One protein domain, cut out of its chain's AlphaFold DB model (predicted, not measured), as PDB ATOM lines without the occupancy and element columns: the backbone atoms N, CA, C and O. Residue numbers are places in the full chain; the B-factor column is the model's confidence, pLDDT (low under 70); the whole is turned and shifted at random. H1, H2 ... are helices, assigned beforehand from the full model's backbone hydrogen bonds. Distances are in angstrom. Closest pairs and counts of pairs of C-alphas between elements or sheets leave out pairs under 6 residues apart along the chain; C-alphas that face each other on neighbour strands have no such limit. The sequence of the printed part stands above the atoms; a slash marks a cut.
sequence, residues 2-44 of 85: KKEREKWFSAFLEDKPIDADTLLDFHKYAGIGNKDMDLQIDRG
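Overview. This is residues 2 to 44 of the 85 residues of an uncharacterized protein of Flavobacteriaceae bacterium CG02_land_8_20_14_3_00_34_13 (UniProt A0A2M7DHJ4). Two short helices run opposite ways, loosely paired and joined at one end by a turn, and a long looped tail, residues 30 to 44, follows the second helix. Residues 14 to 21, of which 14 belongs to H1 and 20 to 21 to H2, stick out. The printed part has 43 residues with two named helices, H1 then H2, and no named strand; its class is all helix. It is only just compact, close to loose, with a radius of gyration of the C-alphas of 10.7 A, and elongated, spanning 33 by 20 by 13 A.

Arrangement. H1, residues 2 to 14, and H2, residues 20 to 29, are close but not clearly touching; their closest C-alphas, those of Phe 12 and Phe 26, are 7.4 A apart. They run opposite ways at a tilt of 35.5 degrees, only just steep. In H1 and H2 every O i to N i+4 pair is within hydrogen-bond range.

Along the chain. H1 begins at C-alpha 2 (36.652, -22.210, -57.722) and is 18.7 A long from first to last C-alpha. H2, 14.3 A, ends at C-alpha 29 (46.872, -29.954, -47.956).

Size, cuts and confidence. The C-alphas of Lys 16 and Gly 44, the two farthest apart, are 34.0 A apart. The link from H1 to H2 is tight. The printed part has no cut, and no printed residue is under 70 in pLDDT.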
ATOM      1  N   LYS A   2      37.874 -21.888 -58.490       89.69
ATOM      2  CA  LYS A   2      36.652 -22.210 -57.722       89.69
ATOM      3  C   LYS A   2      36.107 -23.626 -57.989       89.69
ATOM      4  O   LYS A   2      35.952 -24.384 -57.046       89.69
ATOM      5  N   LYS A   3      35.934 -23.996 -59.265       95.31
ATOM      6  CA  LYS A   3      35.453 -25.331 -59.671       95.31
ATOM      7  C   LYS A   3      36.337 -26.483 -59.177       95.31
ATOM      8  O   LYS A   3      35.822 -27.509 -58.762       95.31
ATOM      9  N   GLU A   4      37.658 -26.305 -59.197       95.12
ATOM     10  CA  GLU A   4      38.584 -27.324 -58.681       95.12
ATOM     11  C   GLU A   4      38.452 -27.472 -57.165       95.12
ATOM     12  O   GLU A   4      38.399 -28.587 -56.668       95.12
ATOM     13  N   ARG A   5      38.295 -26.363 -56.428       94.62
ATOM     14  CA  ARG A   5      38.070 -26.412 -54.974       94.62
ATOM     15  C   ARG A   5      36.748 -27.079 -54.614       94.62
ATOM     16  O   ARG A   5      36.709 -27.845 -53.662       94.62
ATOM     17  N   GLU A   6      35.693 -26.816 -55.385       96.06
ATOM     18  CA  GLU A   6      34.408 -27.512 -55.251       96.06
ATOM     19  C   GLU A   6      34.589 -29.019 -55.474       96.06
ATOM     20  O   GLU A   6      34.149 -29.807 -54.648       96.06
ATOM     21  N   LYS A   7      35.320 -29.421 -56.523       96.44
ATOM     22  CA  LYS A   7      35.625 -30.830 -56.803       96.44
ATOM     23  C   LYS A   7      36.440 -31.491 -55.688       96.44
ATOM     24  O   LYS A   7      36.100 -32.593 -55.275       96.44
ATOM     25  N   TRP A   8      37.501 -30.845 -55.203       96.19
ATOM     26  CA  TRP A   8      38.316 -31.373 -54.104       96.19
ATOM     27  C   TRP A   8      37.501 -31.511 -52.823       96.19
ATOM     28  O   TRP A   8      37.637 -32.509 -52.128       96.19
ATOM     29  N   PHE A   9      36.624 -30.546 -52.538       95.69
ATOM     30  CA  PHE A   9      35.735 -30.627 -51.387       95.69
ATOM     31  C   PHE A   9      34.710 -31.756 -51.537       95.69
ATOM     32  O   PHE A   9      34.528 -32.523 -50.604       95.69
ATOM     33  N   SER A  10      34.094 -31.923 -52.713       95.75
ATOM     34  CA  SER A  10      33.197 -33.056 -52.976       95.75
ATOM     35  C   SER A  10      33.898 -34.403 -52.794       95.75
ATOM     36  O   SER A  10      33.358 -35.262 -52.113       95.75
ATOM     37  N   ALA A  11      35.114 -34.557 -53.326       94.88
ATOM     38  CA  ALA A  11      35.903 -35.776 -53.146       94.88
ATOM     39  C   ALA A  11      36.271 -36.017 -51.671       94.88
ATOM     40  O   ALA A  11      36.187 -37.142 -51.194       94.88
ATOM     41  N   PHE A  12      36.625 -34.962 -50.930       95.19
ATOM     42  CA  PHE A  12      36.856 -35.043 -49.486       95.19
ATOM     43  C   PHE A  12      35.605 -35.502 -48.721       95.19
ATOM     44  O   PHE A  12      35.720 -36.309 -47.810       95.19
ATOM     45  N   LEU A  13      34.410 -35.031 -49.099       93.94
ATOM     46  CA  LEU A  13      33.153 -35.431 -48.452       93.94
ATOM     47  C   LEU A  13      32.753 -36.893 -48.732       93.94
ATOM     48  O   LEU A  13      31.936 -37.453 -47.994       93.94
ATOM     49  N   GLU A  14      33.267 -37.489 -49.808       94.19
ATOM     50  CA  GLU A  14      33.070 -38.908 -50.124       94.19
ATOM     51  C   GLU A  14      33.966 -39.815 -49.268       94.19
ATOM     52  O   GLU A  14      33.590 -40.957 -48.992       94.19
ATOM     53  N   ASP A  15      35.107 -39.298 -48.808       85.12
ATOM     54  CA  ASP A  15      36.013 -39.994 -47.903       85.12
ATOM     55  C   ASP A  15      35.511 -39.899 -46.450       85.12
ATOM     56  O   ASP A  15      34.965 -38.882 -46.011       85.12
ATOM     57  N   LYS A  16      35.635 -40.985 -45.685       81.06
ATOM     58  CA  LYS A  16      35.174 -41.042 -44.289       81.06
ATOM     59  C   LYS A  16      36.257 -41.632 -43.391       81.06
ATOM     60  O   LYS A  16      36.870 -42.623 -43.779       81.06
ATOM     61  N   PRO A  17      36.411 -41.127 -42.150       86.88
ATOM     62  CA  PRO A  17      35.521 -40.199 -41.436       86.88
ATOM     63  C   PRO A  17      35.786 -38.702 -41.695       86.88
ATOM     64  O   PRO A  17      36.914 -38.269 -41.902       86.88
ATOM     65  N   ILE A  18      34.716 -37.900 -41.616       89.50
ATOM     66  CA  ILE A  18      34.798 -36.434 -41.596       89.50
ATOM     67  C   ILE A  18      34.737 -35.996 -40.136       89.50
ATOM     68  O   ILE A  18      33.674 -36.052 -39.514       89.50
ATOM     69  N   ASP A  19      35.872 -35.569 -39.603       93.06
ATOM     70  CA  ASP A  19      36.014 -35.034 -38.254       93.06
ATOM     71  C   ASP A  19      36.851 -33.744 -38.279       93.06
ATOM     72  O   ASP A  19      37.166 -33.198 -39.343       93.06
ATOM     73  N   ALA A  20      37.133 -33.189 -37.100       93.38
ATOM     74  CA  ALA A  20      37.895 -31.953 -36.997       93.38
ATOM     75  C   ALA A  20      39.304 -32.105 -37.596       93.38
ATOM     76  O   ALA A  20      39.746 -31.225 -38.337       93.38
ATOM     77  N   ASP A  21      39.993 -33.214 -37.346       93.69
ATOM     78  CA  ASP A  21      41.368 -33.393 -37.802       93.69
ATOM     79  C   ASP A  21      41.411 -33.563 -39.325       93.69
ATOM     80  O   ASP A  21      42.153 -32.845 -40.003       93.69
ATOM     81  N   THR A  22      40.533 -34.397 -39.896       95.44
ATOM     82  CA  THR A  22      40.489 -34.594 -41.356       95.44
ATOM     83  C   THR A  22      40.069 -33.326 -42.103       95.44
ATOM     84  O   THR A  22      40.610 -33.026 -43.171       95.44
ATOM     85  N   LEU A  23      39.178 -32.506 -41.531       94.88
ATOM     86  CA  LEU A  23      38.809 -31.209 -42.107       94.88
ATOM     87  C   LEU A  23      39.951 -30.182 -42.037       94.88
ATOM     88  O   LEU A  23      40.100 -29.362 -42.953       94.88
ATOM     89  N   LEU A  24      40.740 -30.190 -40.958       95.31
ATOM     90  CA  LEU A  24      41.910 -29.324 -40.822       95.31
ATOM     91  C   LEU A  24      42.983 -29.699 -41.849       95.31
ATOM     92  O   LEU A  24      43.530 -28.814 -42.515       95.31
ATOM     93  N   ASP A  25      43.244 -30.993 -42.012       95.06
ATOM     94  CA  ASP A  25      44.198 -31.512 -42.990       95.06
ATOM     95  C   ASP A  25      43.761 -31.212 -44.423       95.06
ATOM     96  O   ASP A  25      44.574 -30.750 -45.226       95.06
ATOM     97  N   PHE A  26      42.468 -31.345 -44.736       95.50
ATOM     98  CA  PHE A  26      41.926 -30.899 -46.019       95.50
ATOM     99  C   PHE A  26      42.257 -29.423 -46.290       95.50
ATOM    100  O   PHE A  26      42.756 -29.082 -47.363       95.50
ATOM    101  N   HIS A  27      42.054 -28.529 -45.321       93.62
ATOM    102  CA  HIS A  27      42.358 -27.107 -45.511       93.62
ATOM    103  C   HIS A  27      43.856 -26.817 -45.689       93.62
ATOM    104  O   HIS A  27      44.200 -25.880 -46.412       93.62
ATOM    105  N   LYS A  28      44.734 -27.598 -45.047       94.44
ATOM    106  CA  LYS A  28      46.194 -27.458 -45.160       94.44
ATOM    107  C   LYS A  28      46.738 -28.005 -46.479       94.44
ATOM    108  O   LYS A  28      47.653 -27.416 -47.049       94.44
ATOM    109  N   TYR A  29      46.195 -29.125 -46.955       94.81
ATOM    110  CA  TYR A  29      46.872 -29.954 -47.956       94.81
ATOM    111  C   TYR A  29      46.074 -30.201 -49.241       94.81
ATOM    112  O   TYR A  29      46.639 -30.718 -50.202       94.81
ATOM    113  N   ALA A  30      44.791 -29.831 -49.311       95.56
ATOM    114  CA  ALA A  30      44.003 -30.071 -50.515       95.56
ATOM    115  C   ALA A  30      44.490 -29.239 -51.706       95.56
ATOM    116  O   ALA A  30      44.614 -28.009 -51.651       95.56
ATOM    117  N   GLY A  31      44.689 -29.925 -52.823       95.00
ATOM    118  CA  GLY A  31      45.159 -29.327 -54.053       95.00
ATOM    119  C   GLY A  31      45.916 -30.329 -54.906       95.00
ATOM    120  O   GLY A  31      45.717 -31.539 -54.809       95.00
ATOM    121  N   ILE A  32      46.770 -29.799 -55.768       96.06
ATOM    122  CA  ILE A  32      47.567 -30.550 -56.741       96.06
ATOM    123  C   ILE A  32      49.072 -30.292 -56.571       96.06
ATOM    124  O   ILE A  32      49.851 -30.576 -57.480       96.06
ATOM    125  N   GLY A  33      49.489 -29.718 -55.438       95.06
ATOM    126  CA  GLY A  33      50.869 -29.305 -55.180       95.06
ATOM    127  C   GLY A  33      51.249 -27.993 -55.872       95.06
ATOM    128  O   GLY A  33      52.433 -27.660 -55.958       95.06
ATOM    129  N   ASN A  34      50.270 -27.246 -56.389       95.62
ATOM    130  CA  ASN A  34      50.496 -25.953 -57.016       95.62
ATOM    131  C   ASN A  34      50.126 -24.832 -56.040       95.62
ATOM    132  O   ASN A  34      48.952 -24.508 -55.860       95.62
ATOM    133  N   LYS A  35      51.150 -24.169 -55.498       94.12
ATOM    134  CA  LYS A  35      51.024 -23.060 -54.541       94.12
ATOM    135  C   LYS A  35      50.158 -21.893 -55.026       94.12
ATOM    136  O   LYS A  35      49.605 -21.166 -54.206       94.12
ATOM    137  N   ASP A  36      49.988 -21.708 -56.331       95.00
ATOM    138  CA  ASP A  36      49.096 -20.673 -56.846       95.00
ATOM    139  C   ASP A  36      47.621 -21.083 -56.784       95.00
ATOM    140  O   ASP A  36      46.750 -20.213 -56.780       95.00
ATOM    141  N   MET A  37      47.310 -22.378 -56.763       93.62
ATOM    142  CA  MET A  37      45.969 -22.909 -57.033       93.62
ATOM    143  C   MET A  37      45.347 -23.644 -55.843       93.62
ATOM    144  O   MET A  37      44.126 -23.540 -55.648       93.62
ATOM    145  N   ASP A  38      46.178 -24.345 -55.074       95.81
ATOM    146  CA  ASP A  38      45.828 -25.178 -53.920       95.81
ATOM    147  C   ASP A  38      45.072 -24.393 -52.843       95.81
ATOM    148  O   ASP A  38      45.055 -23.157 -52.849       95.81
ATOM    149  N   LEU A  39      44.398 -25.091 -51.920       94.81
ATOM    150  CA  LEU A  39      43.583 -24.426 -50.898       94.81
ATOM    151  C   LEU A  39      44.400 -23.413 -50.093       94.81
ATOM    152  O   LEU A  39      43.992 -22.247 -49.993       94.81
ATOM    153  N   GLN A  40      45.565 -23.851 -49.617       95.88
ATOM    154  CA  GLN A  40      46.604 -23.010 -49.046       95.88
ATOM    155  C   GLN A  40      47.441 -22.388 -50.172       95.88
ATOM    156  O   GLN A  40      48.291 -23.047 -50.767       95.88
ATOM    157  N   ILE A  41      47.208 -21.103 -50.457       95.50
ATOM    158  CA  ILE A  41      47.937 -20.394 -51.512       95.50
ATOM    159  C   ILE A  41      49.249 -19.808 -50.990       95.50
ATOM    160  O   ILE A  41      49.316 -19.300 -49.866       95.50
ATOM    161  N   ASP A  42      50.269 -19.798 -51.842       96.12
ATOM    162  CA  ASP A  42      51.527 -19.093 -51.625       96.12
ATOM    163  C   ASP A  42      52.050 -18.473 -52.927       96.12
ATOM    164  O   ASP A  42      52.737 -19.123 -53.711       96.12
ATOM    165  N   ARG A  43      51.714 -17.193 -53.142       95.56
ATOM    166  CA  ARG A  43      52.122 -16.385 -54.306       95.56
ATOM    167  C   ARG A  43      53.085 -15.263 -53.911       95.56
ATOM    168  O   ARG A  43      53.013 -14.142 -54.421       95.56
ATOM    169  N   GLY A  44      53.940 -15.514 -52.918       94.38
ATOM    170  CA  GLY A  44      54.877 -14.522 -52.394       94.38
ATOM    171  C   GLY A  44      54.222 -13.561 -51.401       94.38
ATOM    172  O   GLY A  44      54.184 -13.855 -50.208       94.38
TER     173      GLY A  44